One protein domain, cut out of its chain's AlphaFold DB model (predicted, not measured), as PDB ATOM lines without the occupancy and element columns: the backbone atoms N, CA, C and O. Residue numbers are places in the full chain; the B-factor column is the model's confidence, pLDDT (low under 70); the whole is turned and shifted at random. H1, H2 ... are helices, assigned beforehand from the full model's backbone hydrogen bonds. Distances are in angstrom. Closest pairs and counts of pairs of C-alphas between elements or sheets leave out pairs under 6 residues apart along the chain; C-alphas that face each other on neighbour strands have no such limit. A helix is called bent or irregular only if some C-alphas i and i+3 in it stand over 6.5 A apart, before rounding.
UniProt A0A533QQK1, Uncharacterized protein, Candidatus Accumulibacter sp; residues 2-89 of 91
ATOM      1  N   ALA A   2     125.834 153.280 145.311       92.38
ATOM      2  CA  ALA A   2     125.203 153.309 143.975       92.38
ATOM      3  C   ALA A   2     124.996 151.923 143.327       92.38
ATOM      4  O   ALA A   2     123.894 151.614 142.889       92.38
ATOM      5  N   ILE A   3     126.017 151.054 143.351       94.44
ATOM      6  CA  ILE A   3     125.932 149.686 142.804       94.44
ATOM      7  C   ILE A   3     124.864 148.851 143.528       94.44
ATOM      8  O   ILE A   3     124.102 148.138 142.885       94.44
ATOM      9  N   ALA A   4     124.773 148.967 144.856       95.38
ATOM     10  CA  ALA A   4     123.775 148.242 145.641       95.38
ATOM     11  C   ALA A   4     122.349 148.698 145.293       95.38
ATOM     12  O   ALA A   4     121.477 147.859 145.105       95.38
ATOM     13  N   ILE A   5     122.125 150.007 145.133       94.38
ATOM     14  CA  ILE A   5     120.812 150.543 144.742       94.38
ATOM     15  C   ILE A   5     120.460 150.120 143.310       94.38
ATOM     16  O   ILE A   5     119.336 149.693 143.056       94.38
ATOM     17  N   MET A   6     121.419 150.164 142.384       95.06
ATOM     18  CA  MET A   6     121.229 149.671 141.016       95.06
ATOM     19  C   MET A   6     120.827 148.190 141.012       95.06
ATOM     20  O   MET A   6     119.855 147.816 140.364       95.06
ATOM     21  N   TYR A   7     121.523 147.359 141.791       95.62
ATOM     22  CA  TYR A   7     121.243 145.927 141.879       95.62
ATOM     23  C   TYR A   7     119.881 145.637 142.523       95.62
ATOM     24  O   TYR A   7     119.100 144.853 141.996       95.62
ATOM     25  N   MET A   8     119.561 146.299 143.637       95.38
ATOM     26  CA  MET A   8     118.298 146.093 144.352       95.38
ATOM     27  C   MET A   8     117.082 146.685 143.629       95.38
ATOM     28  O   MET A   8     115.972 146.193 143.813       95.38
ATOM     29  N   SER A   9     117.261 147.717 142.801       93.69
ATOM     30  CA  SER A   9     116.172 148.289 141.996       93.69
ATOM     31  C   SER A   9     115.816 147.435 140.775       93.69
ATOM     32  O   SER A   9     114.687 147.506 140.293       93.69
ATOM     33  N   TRP A  10     116.726 146.568 140.320       95.19
ATOM     34  CA  TRP A  10     116.486 145.651 139.205       95.19
ATOM     35  C   TRP A  10     115.278 144.710 139.400       95.19
ATOM     36  O   TRP A  10     114.390 144.723 138.544       95.19
ATOM     37  N   PRO A  11     115.150 143.938 140.504       95.00
ATOM     38  CA  PRO A  11     113.974 143.088 140.720       95.00
ATOM     39  C   PRO A  11     112.674 143.890 140.865       95.00
ATOM     40  O   PRO A  11     111.617 143.411 140.471       95.00
ATOM     41  N   ILE A  12     112.742 145.122 141.382       92.56
ATOM     42  CA  ILE A  12     111.576 146.006 141.541       92.56
ATOM     43  C   ILE A  12     111.035 146.449 140.174       92.56
ATOM     44  O   ILE A  12     109.821 146.520 139.981       92.56
ATOM     45  N   PHE A  13     111.929 146.741 139.229       93.88
ATOM     46  CA  PHE A  13     111.567 147.025 137.843       93.88
ATOM     47  C   PHE A  13     110.981 145.786 137.151       93.88
ATOM     48  O   PHE A  13     109.909 145.883 136.558       93.88
ATOM     49  N   LEU A  14     111.645 144.628 137.260       95.12
ATOM     50  CA  LEU A  14     111.173 143.388 136.635       95.12
ATOM     51  C   LEU A  14     109.780 142.992 137.124       95.12
ATOM     52  O   LEU A  14     108.945 142.604 136.313       95.12
ATOM     53  N   LEU A  15     109.522 143.132 138.427       94.19
ATOM     54  CA  LEU A  15     108.208 142.872 139.001       94.19
ATOM     55  C   LEU A  15     107.139 143.766 138.362       94.19
ATOM     56  O   LEU A  15     106.136 143.248 137.892       94.19
ATOM     57  N   ALA A  16     107.383 145.077 138.282       90.75
ATOM     58  CA  ALA A  16     106.428 146.025 137.708       90.75
ATOM     59  C   ALA A  16     106.193 145.819 136.204       90.75
ATOM     60  O   ALA A  16     105.095 146.076 135.713       90.75
ATOM     61  N   LEU A  17     107.218 145.354 135.479       92.25
ATOM     62  CA  LEU A  17     107.106 144.986 134.070       92.25
ATOM     63  C   LEU A  17     106.277 143.706 133.882       92.25
ATOM     64  O   LEU A  17     105.463 143.634 132.970       92.25
ATOM     65  N   GLN A  18     106.477 142.696 134.734       93.75
ATOM     66  CA  GLN A  18     105.756 141.420 134.660       93.75
ATOM     67  C   GLN A  18     104.305 141.530 135.129       93.75
ATOM     68  O   GLN A  18     103.434 140.863 134.579       93.75
ATOM     69  N   SER A  19     104.048 142.341 136.153       90.38
ATOM     70  CA  SER A  19     102.716 142.519 136.728       90.38
ATOM     71  C   SER A  19     101.853 143.532 135.975       90.38
ATOM     72  O   SER A  19     100.744 143.792 136.432       90.38
ATOM     73  N   ASP A  20     102.380 144.138 134.903       84.94
ATOM     74  CA  ASP A  20     101.796 145.290 134.204       84.94
ATOM     75  C   ASP A  20     101.254 146.324 135.202       84.94
ATOM     76  O   ASP A  20     100.062 146.611 135.270       84.94
ATOM     77  N   GLU A  21     102.125 146.794 136.102       84.25
ATOM     78  CA  GLU A  21     101.683 147.608 137.234       84.25
ATOM     79  C   GLU A  21     101.092 148.941 136.756       84.25
ATOM     80  O   GLU A  21     101.804 149.805 136.230       84.25
ATOM     81  N   GLN A  22      99.791 149.114 136.994       85.69
ATOM     82  CA  GLN A  22      99.038 150.308 136.634       85.69
ATOM     83  C   GLN A  22      98.949 151.286 137.805       85.69
ATOM     84  O   GLN A  22      98.711 150.909 138.955       85.69
ATOM     85  N   SER A  23      99.106 152.573 137.505       83.81
ATOM     86  CA  SER A  23      98.890 153.642 138.476       83.81
ATOM     87  C   SER A  23      97.442 153.650 138.975       83.81
ATOM     88  O   SER A  23      96.505 153.520 138.191       83.81
ATOM     89  N   SER A  24      97.260 153.885 140.278       79.69
ATOM     90  CA  SER A  24      95.943 154.020 140.918       79.69
ATOM     91  C   SER A  24      95.197 155.316 140.540       79.69
ATOM     92  O   SER A  24      94.087 155.545 141.023       79.69
ATOM     93  N   ASN A  25      95.792 156.178 139.709       81.12
ATOM     94  CA  ASN A  25      95.156 157.392 139.201       81.12
ATOM     95  C   ASN A  25      94.198 157.077 138.040       81.12
ATOM     96  O   ASN A  25      94.444 156.175 137.237       81.12
ATOM     97  N   ALA A  26      93.121 157.861 137.911       66.81
ATOM     98  CA  ALA A  26      92.180 157.750 136.797       66.81
ATOM     99  C   ALA A  26      92.923 157.879 135.451       66.81
ATOM    100  O   ALA A  26      93.533 158.910 135.178       66.81
ATOM    101  N   GLY A  27      92.897 156.819 134.637       72.50
ATOM    102  CA  GLY A  27      93.619 156.741 133.361       72.50
ATOM    103  C   GLY A  27      94.740 155.697 133.298       72.50
ATOM    104  O   GLY A  27      95.222 155.442 132.202       72.50
ATOM    105  N   GLY A  28      95.121 155.065 134.418       75.12
ATOM    106  CA  GLY A  28      95.910 153.821 134.432       75.12
ATOM    107  C   GLY A  28      97.209 153.866 133.622       75.12
ATOM    108  O   GLY A  28      97.351 153.147 132.636       75.12
ATOM    109  N   LEU A  29      98.158 154.719 134.018       86.25
ATOM    110  CA  LEU A  29      99.476 154.755 133.383       86.25
ATOM    111  C   LEU A  29     100.354 153.614 133.907       86.25
ATOM    112  O   LEU A  29     100.472 153.445 135.124       86.25
ATOM    113  N   ALA A  30     101.023 152.911 132.997       88.50
ATOM    114  CA  ALA A  30     102.001 151.893 133.348       88.50
ATOM    115  C   ALA A  30     103.163 152.515 134.138       88.50
ATOM    116  O   ALA A  30     103.781 153.491 133.706       88.50
ATOM    117  N   VAL A  31     103.463 151.960 135.312       90.50
ATOM    118  CA  VAL A  31     104.450 152.509 136.262       90.50
ATOM    119  C   VAL A  31     105.870 152.016 135.960       90.50
ATOM    120  O   VAL A  31     106.859 152.636 136.368       90.50
ATOM    121  N   TRP A  32     105.999 150.923 135.202       92.81
ATOM    122  CA  TRP A  32     107.288 150.310 134.876       92.81
ATOM    123  C   TRP A  32     108.317 151.269 134.234       92.81
ATOM    124  O   TRP A  32     109.490 151.139 134.596       92.81
ATOM    125  N   PRO A  33     107.966 152.268 133.383       92.75
ATOM    126  CA  PRO A  33     108.962 153.172 132.805       92.75
ATOM    127  C   PRO A  33     109.653 154.018 133.873       92.75
ATOM    128  O   PRO A  33     110.869 154.179 133.847       92.75
ATOM    129  N   VAL A  34     108.902 154.509 134.863       92.88
ATOM    130  CA  VAL A  34     109.457 155.307 135.966       92.88
ATOM    131  C   VAL A  34     110.354 154.443 136.849       92.88
ATOM    132  O   VAL A  34     111.436 154.872 137.247       92.88
ATOM    133  N   ARG A  35     109.947 153.196 137.115       92.75
ATOM    134  CA  ARG A  35     110.756 152.242 137.890       92.75
ATOM    135  C   ARG A  35     112.054 151.864 137.177       92.75
ATOM    136  O   ARG A  35     113.055 151.656 137.852       92.75
ATOM    137  N   LEU A  36     112.064 151.840 135.843       94.69
ATOM    138  CA  LEU A  36     113.262 151.613 135.031       94.69
ATOM    139  C   LEU A  36     114.262 152.782 135.095       94.69
ATOM    140  O   LEU A  36     115.470 152.563 135.013       94.69
ATOM    141  N   LEU A  37     113.796 154.021 135.289       96.00
ATOM    142  CA  LEU A  37     114.691 155.181 135.400       96.00
ATOM    143  C   LEU A  37     115.642 155.082 136.598       96.00
ATOM    144  O   LEU A  37     116.751 155.609 136.535       96.00
ATOM    145  N   VAL A  38     115.246 154.385 137.668       95.38
ATOM    146  CA  VAL A  38     116.076 154.212 138.868       95.38
ATOM    147  C   VAL A  38     117.368 153.435 138.563       95.38
ATOM    148  O   VAL A  38     118.442 154.025 138.717       95.38
ATOM    149  N   PRO A  39     117.340 152.165 138.102       95.88
ATOM    150  CA  PRO A  39     118.565 151.438 137.779       95.88
ATOM    151  C   PRO A  39     119.376 152.128 136.675       95.88
ATOM    152  O   PRO A  39     120.600 152.148 136.770       95.88
ATOM    153  N   ILE A  40     118.727 152.757 135.683       97.25
ATOM    154  CA  ILE A  40     119.423 153.523 134.634       97.25
ATOM    155  C   ILE A  40     120.193 154.709 135.230       97.25
ATOM    156  O   ILE A  40     121.372 154.891 134.930       97.25
ATOM    157  N   GLY A  41     119.564 155.507 136.095       96.69
ATOM    158  CA  GLY A  41     120.212 156.657 136.724       96.69
ATOM    159  C   GLY A  41     121.427 156.246 137.555       96.69
ATOM    160  O   GLY A  41     122.498 156.843 137.435       96.69
ATOM    161  N   PHE A  42     121.307 155.175 138.343       96.75
ATOM    162  CA  PHE A  42     122.440 154.664 139.118       96.75
ATOM    163  C   PHE A  42     123.523 154.019 138.251       96.75
ATOM    164  O   PHE A  42     124.702 154.148 138.579       96.75
ATOM    165  N   PHE A  43     123.162 153.388 137.134       96.88
ATOM    166  CA  PHE A  43     124.127 152.899 136.155       96.88
ATOM    167  C   PHE A  43     124.960 154.047 135.572       96.88
ATOM    168  O   PHE A  43     126.190 153.976 135.576       96.88
ATOM    169  N   LEU A  44     124.315 155.146 135.167       97.44
ATOM    170  CA  LEU A  44     125.008 156.346 134.686       97.44
ATOM    171  C   LEU A  44     125.911 156.962 135.764       97.44
ATOM    172  O   LEU A  44     127.039 157.342 135.462       97.44
ATOM    173  N   LEU A  45     125.470 156.999 137.026       96.81
ATOM    174  CA  LEU A  45     126.301 157.466 138.144       96.81
ATOM    175  C   LEU A  45     127.538 156.585 138.365       96.81
ATOM    176  O   LEU A  45     128.622 157.101 138.640       96.81
ATOM    177  N   VAL A  46     127.405 155.262 138.239       96.81
ATOM    178  CA  VAL A  46     128.545 154.335 138.331       96.81
ATOM    179  C   VAL A  46     129.518 154.566 137.175       96.81
ATOM    180  O   VAL A  46     130.722 154.657 137.415       96.81
ATOM    181  N   LEU A  47     129.016 154.727 135.946       97.19
ATOM    182  CA  LEU A  47     129.848 155.056 134.785       97.19
ATOM    183  C   LEU A  47     130.566 156.400 134.946       97.19
ATOM    184  O   LEU A  47     131.752 156.504 134.635       97.19
ATOM    185  N   GLN A  48     129.884 157.416 135.476       96.56
ATOM    186  CA  GLN A  48     130.493 158.708 135.775       96.56
ATOM    187  C   GLN A  48     131.611 158.564 136.814       96.56
ATOM    188  O   GLN A  48     132.715 159.062 136.600       96.56
ATOM    189  N   GLY A  49     131.358 157.845 137.912       95.12
ATOM    190  CA  GLY A  49     132.368 157.581 138.938       95.12
ATOM    191  C   GLY A  49     133.587 156.838 138.384       95.12
ATOM    192  O   GLY A  49     134.719 157.174 138.727       95.12
ATOM    193  N   LEU A  50     133.369 155.879 137.479       96.62
ATOM    194  CA  LEU A  50     134.443 155.171 136.788       96.62
ATOM    195  C   LEU A  50     135.255 156.104 135.876       96.62
ATOM    196  O   LEU A  50     136.482 156.058 135.897       96.62
ATOM    197  N   SER A  51     134.592 156.977 135.115       95.81
ATOM    198  CA  SER A  51     135.257 157.973 134.262       95.81
ATOM    199  C   SER A  51     136.150 158.916 135.075       95.81
ATOM    200  O   SER A  51     137.316 159.126 134.737       95.81
ATOM    201  N   GLU A  52     135.643 159.436 136.197       95.50
ATOM    202  CA  GLU A  52     136.431 160.271 137.111       95.50
ATOM    203  C   GLU A  52     137.614 159.514 137.723       95.50
ATOM    204  O   GLU A  52     138.715 160.056 137.821       95.50
ATOM    205  N   LEU A  53     137.416 158.249 138.103       95.00
ATOM    206  CA  LEU A  53     138.477 157.416 138.659       95.00
ATOM    207  C   LEU A  53     139.621 157.211 137.655       95.00
ATOM    208  O   LEU A  53     140.784 157.397 138.011       95.00
ATOM    209  N   ILE A  54     139.298 156.888 136.399       95.50
ATOM    210  CA  ILE A  54     140.289 156.720 135.326       95.50
ATOM    211  C   ILE A  54     141.063 158.024 135.099       95.50
ATOM    212  O   ILE A  54     142.293 158.005 135.057       95.50
ATOM    213  N   LYS A  55     140.370 159.167 135.011       93.31
ATOM    214  CA  LYS A  55     141.017 160.479 134.836       93.31
ATOM    215  C   LYS A  55     141.962 160.816 135.989       93.31
ATOM    216  O   LYS A  55     143.056 161.319 135.750       93.31
ATOM    217  N   ARG A  56     141.582 160.491 137.229       93.62
ATOM    218  CA  ARG A  56     142.440 160.682 138.411       93.62
ATOM    219  C   ARG A  56     143.691 159.814 138.358       93.62
ATOM    220  O   ARG A  56     144.766 160.315 138.666       93.62
ATOM    221  N   PHE A  57     143.580 158.555 137.934       95.88
ATOM    222  CA  PHE A  57     144.761 157.719 137.711       95.88
ATOM    223  C   PHE A  57     145.674 158.304 136.628       95.88
ATOM    224  O   PHE A  57     146.875 158.415 136.856       95.88
ATOM    225  N   GLY A  58     145.109 158.761 135.507       95.56
ATOM    226  CA  GLY A  58     145.873 159.421 134.445       95.56
ATOM    227  C   GLY A  58     146.605 160.680 134.926       95.56
ATOM    228  O   GLY A  58     147.777 160.859 134.613       95.56
ATOM    229  N   PHE A  59     145.952 161.513 135.740       94.12
ATOM    230  CA  PHE A  59     146.574 162.694 136.346       94.12
ATOM    231  C   PHE A  59     147.716 162.330 137.306       94.12
ATOM    232  O   PHE A  59     148.807 162.882 137.195       94.12
ATOM    233  N   LEU A  60     147.514 161.352 138.198       93.69
ATOM    234  CA  LEU A  60     148.556 160.891 139.130       93.69
ATOM    235  C   LEU A  60     149.777 160.290 138.415       93.69
ATOM    236  O   LEU A  60     150.876 160.303 138.962       93.69
ATOM    237  N   GLN A  61     149.595 159.777 137.199       95.81
ATOM    238  CA  GLN A  61     150.673 159.283 136.340       95.81
ATOM    239  C   GLN A  61     151.304 160.374 135.458       95.81
ATOM    240  O   GLN A  61     152.234 160.079 134.710       95.81
ATOM    241  N   GLY A  62     150.811 161.616 135.509       92.38
ATOM    242  CA  GLY A  62     151.272 162.712 134.651       92.38
ATOM    243  C   GLY A  62     150.858 162.582 133.180       92.38
ATOM    244  O   GLY A  62     151.438 163.238 132.322       92.38
ATOM    245  N   LEU A  63     149.871 161.735 132.868       93.75
ATOM    246  CA  LEU A  63     149.400 161.467 131.501       93.75
ATOM    247  C   LEU A  63     148.301 162.436 131.036       93.75
ATOM    248  O   LEU A  63     147.954 162.452 129.857       93.75
ATOM    249  N   CYS A  64     147.708 163.202 131.953       88.88
ATOM    250  CA  CYS A  64     146.562 164.074 131.700       88.88
ATOM    251  C   CYS A  64     146.631 165.329 132.596       88.88
ATOM    252  O   CYS A  64     147.157 165.219 133.708       88.88
ATOM    253  N   PRO A  65     146.101 166.491 132.159       87.25
ATOM    254  CA  PRO A  65     145.895 167.666 133.013       87.25
ATOM    255  C   PRO A  65     144.957 167.404 134.201       87.25
ATOM    256  O   PRO A  65     144.232 166.407 134.220       87.25
ATOM    257  N   ASP A  66     144.957 168.309 135.185       88.69
ATOM    258  CA  ASP A  66     144.128 168.185 136.388       88.69
ATOM    259  C   ASP A  66     142.628 168.164 136.022       88.69
ATOM    260  O   ASP A  66     142.088 169.167 135.548       88.69
ATOM    261  N   PRO A  67     141.910 167.046 136.254       85.12
ATOM    262  CA  PRO A  67     140.491 166.945 135.924       85.12
ATOM    263  C   PRO A  67     139.593 167.813 136.821       85.12
ATOM    264  O   PRO A  67     138.399 167.932 136.548       85.12
ATOM    265  N   THR A  68     140.128 168.379 137.906       85.81
ATOM    266  CA  THR A  68     139.416 169.259 138.841       85.81
ATOM    267  C   THR A  68     139.643 170.743 138.566       85.81
ATOM    268  O   THR A  68     139.021 171.584 139.225       85.81
ATOM    269  N   GLU A  69     140.479 171.072 137.578       85.75
ATOM    270  CA  GLU A  69     140.754 172.447 137.193       85.75
ATOM    271  C   GLU A  69     139.464 173.121 136.708       85.75
ATOM    272  O   GLU A  69     138.890 172.801 135.664       85.75
ATOM    273  N   LYS A  70     138.969 174.073 137.500       76.56
ATOM    274  CA  LYS A  70     137.882 174.947 137.074       76.56
ATOM    275  C   LYS A  70     138.514 176.043 136.237       76.56
ATOM    276  O   LYS A  70     139.144 176.938 136.793       76.56
ATOM    277  N   GLY A  71     138.337 175.974 134.919       74.69
ATOM    278  CA  GLY A  71     138.744 177.061 134.033       74.69
ATOM    279  C   GLY A  71     138.201 178.384 134.571       74.69
ATOM    280  O   GLY A  71     137.001 178.493 134.842       74.69
ATOM    281  N   HIS A  72     139.088 179.357 134.781       68.25
ATOM    282  CA  HIS A  72     138.712 180.697 135.208       68.25
ATOM    283  C   HIS A  72     137.897 181.334 134.079       68.25
ATOM    284  O   HIS A  72     138.442 181.864 133.114       68.25
ATOM    285  N   LYS A  73     136.575 181.190 134.157       74.62
ATOM    286  CA  LYS A  73     135.665 181.966 133.326       74.62
ATOM    287  C   LYS A  73     135.549 183.340 133.981       74.62
ATOM    288  O   LYS A  73     135.262 183.363 135.182       74.62
ATOM    289  N   PRO A  74     135.784 184.437 133.240       76.12
ATOM    290  CA  PRO A  74     135.555 185.766 133.774       76.12
ATOM    291  C   PRO A  74     134.122 185.836 134.292       76.12
ATOM    292  O   PRO A  74     133.184 185.297 133.695       76.12
ATOM    293  N   THR A  75     133.969 186.424 135.466       82.44
ATOM    294  CA  THR A  75     132.652 186.665 136.040       82.44
ATOM    295  C   THR A  75     131.846 187.575 135.102       82.44
ATOM    296  O   THR A  75     132.427 188.391 134.385       82.44
ATOM    297  N   PRO A  76     130.503 187.504 135.112       81.50
ATOM    298  CA  PRO A  76     129.675 188.411 134.310       81.50
ATOM    299  C   PRO A  76     129.965 189.895 134.595       81.50
ATOM    300  O   PRO A  76     129.816 190.748 133.725       81.50
ATOM    301  N   GLU A  77     130.406 190.202 135.818       80.69
ATOM    302  CA  GLU A  77     130.838 191.536 136.236       80.69
ATOM    303  C   GLU A  77     132.155 191.953 135.567       80.69
ATOM    304  O   GLU A  77     132.278 193.089 135.113       80.69
ATOM    305  N   GLU A  78     133.123 191.039 135.454       82.19
ATOM    306  CA  GLU A  78     134.383 191.266 134.737       82.19
ATOM    307  C   GLU A  78     134.160 191.406 133.225       82.19
ATOM    308  O   GLU A  78     134.769 192.278 132.605       82.19
ATOM    309  N   GLU A  79     133.247 190.625 132.635       83.19
ATOM    310  CA  GLU A  79     132.835 190.783 131.233       83.19
ATOM    311  C   GLU A  79     132.168 192.148 130.992       83.19
ATOM    312  O   GLU A  79     132.494 192.842 130.024       83.19
ATOM    313  N   LEU A  80     131.282 192.583 131.897       83.06
ATOM    314  CA  LEU A  80     130.639 193.895 131.829       83.06
ATOM    315  C   LEU A  80     131.651 195.034 132.007       83.06
ATOM    316  O   LEU A  80     131.620 196.010 131.259       83.06
ATOM    317  N   ALA A  81     132.569 194.917 132.966       85.75
ATOM    318  CA  ALA A  81     133.628 195.897 133.182       85.75
ATOM    319  C   ALA A  81     134.552 196.011 131.959       85.75
ATOM    320  O   ALA A  81     134.934 197.123 131.587       85.75
ATOM    321  N   LEU A  82     134.872 194.892 131.302       84.50
ATOM    322  CA  LEU A  82     135.626 194.873 130.049       84.50
ATOM    323  C   LEU A  82     134.845 195.555 128.915       84.50
ATOM    324  O   LEU A  82     135.412 196.374 128.196       84.50
ATOM    325  N   ALA A  83     133.544 195.277 128.786       84.88
ATOM    326  CA  ALA A  83     132.683 195.898 127.778       84.88
ATOM    327  C   ALA A  83     132.553 197.419 127.982       84.88
ATOM    328  O   ALA A  83     132.612 198.179 127.015       84.88
ATOM    329  N   ILE A  84     132.449 197.877 129.235       85.06
ATOM    330  CA  ILE A  84     132.417 199.304 129.587       85.06
ATOM    331  C   ILE A  84     133.768 199.970 129.292       85.06
ATOM    332  O   ILE A  84     133.786 201.058 128.718       85.06
ATOM    333  N   LYS A  85     134.897 199.334 129.640       84.00
ATOM    334  CA  LYS A  85     136.245 199.842 129.313       84.00
ATOM    335  C   LYS A  85     136.476 199.933 127.802       84.00
ATOM    336  O   LYS A  85     137.003 200.934 127.327       84.00
ATOM    337  N   ALA A  86     136.013 198.936 127.046       83.94
ATOM    338  CA  ALA A  86     136.069 198.934 125.587       83.94
ATOM    339  C   ALA A  86     135.203 200.045 124.969       83.94
ATOM    340  O   ALA A  86     135.647 200.728 124.052       83.94
ATOM    341  N   GLN A  87     133.997 200.282 125.500       81.50
ATOM    342  CA  GLN A  87     133.148 201.402 125.073       81.50
ATOM    343  C   GLN A  87     133.728 202.771 125.441       81.50
ATOM    344  O   GLN A  87     133.529 203.733 124.702       81.50
ATOM    345  N   LYS A  88     134.443 202.871 126.567       81.94
ATOM    346  CA  LYS A  88     135.117 204.103 126.996       81.94
ATOM    347  C   LYS A  88     136.429 204.389 126.260       81.94
ATOM    348  O   LYS A  88     136.965 205.478 126.433       81.94
ATOM    349  N   GLY A  89     136.928 203.465 125.434       67.38
ATOM    350  CA  GLY A  89     138.193 203.635 124.710       67.38
ATOM    351  C   GLY A  89     139.428 203.621 125.619       67.38
ATOM    352  O   GLY A  89     140.437 204.225 125.278       67.38
TER     353      GLY A  89
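What this domain is: This is residues 2 to 89 of the 91 residues of an uncharacterized protein of Candidatus Accumulibacter sp (UniProt A0A533QQK1). A long helix, H2, has the shorter H1 folded back beside its first part as a lopsided helical hairpin, and from the far end of H2 an unnamed stretch, residues 61 to 75, leads away to a lone helix, H3. Residues 75 to 81 and 83 to 89, which take in most of H3, stick out from the rest, and the loop of residues 19 to 31 makes the turn of the hairpin at the opposite end of the longest axis. The printed part has 88 residues with three named helices, in the order H1, H2, H3, and no named strand; the class is all helix. The whole is extended, with a radius of gyration of the C-alphas of 23.8 A, and flat, spanning 71 by 44 by 13 A.

Where its parts are: Begin with the longest helix, H2, residues 32 to 60: find C-alpha 32 at (107.288, 150.310, 134.876), and from there the helix runs 42.8 A to C-alpha 60 at (148.556, 160.891, 139.130). Go back to C-alpha 2 at (125.203, 153.309, 143.975), where H1, residues 2 to 18, begins; its first and last C-alphas are 24.6 A apart. H1 is neither bent nor irregular, but only just: C-alphas 8 and 11 are 6.4 A apart. Then look for H3, residues 76 to 88, which covers 18.1 A and ends with C-alpha 88 at (135.117, 204.103, 126.996).

How they stand to each other: Start from H2 and go on to H1: the two touch, with 27 pairs of C-alphas within 8 A. Their closest C-alphas are those of Met 6 and Pro 39, 4.5 A apart. They run opposite ways at a shallow tilt of 23 degrees and form a helical hairpin. Move on to H3 and you find it apart from both H1 and H2. In the backbone of H3 each O i to N i+4 pair is within hydrogen-bond range, while in H1 it is 11 of 13 and in H2 23 of 25.

The domain as a whole: The two C-alphas farthest apart are those of Ser 19 and Gly 89, at 71.7 A. Without the stretches that stand free, 74 residues remain, spanning 56 by 40 by 13 A. Both links are long: 13 residues from H1 to H2 and 15 from H2 to H3. The printed part has no cut from residue 2 to residue 89. In the B-factor column you will find a mean pLDDT of 89.1 for the printed part, with residues 26, 72 and 89 under 70.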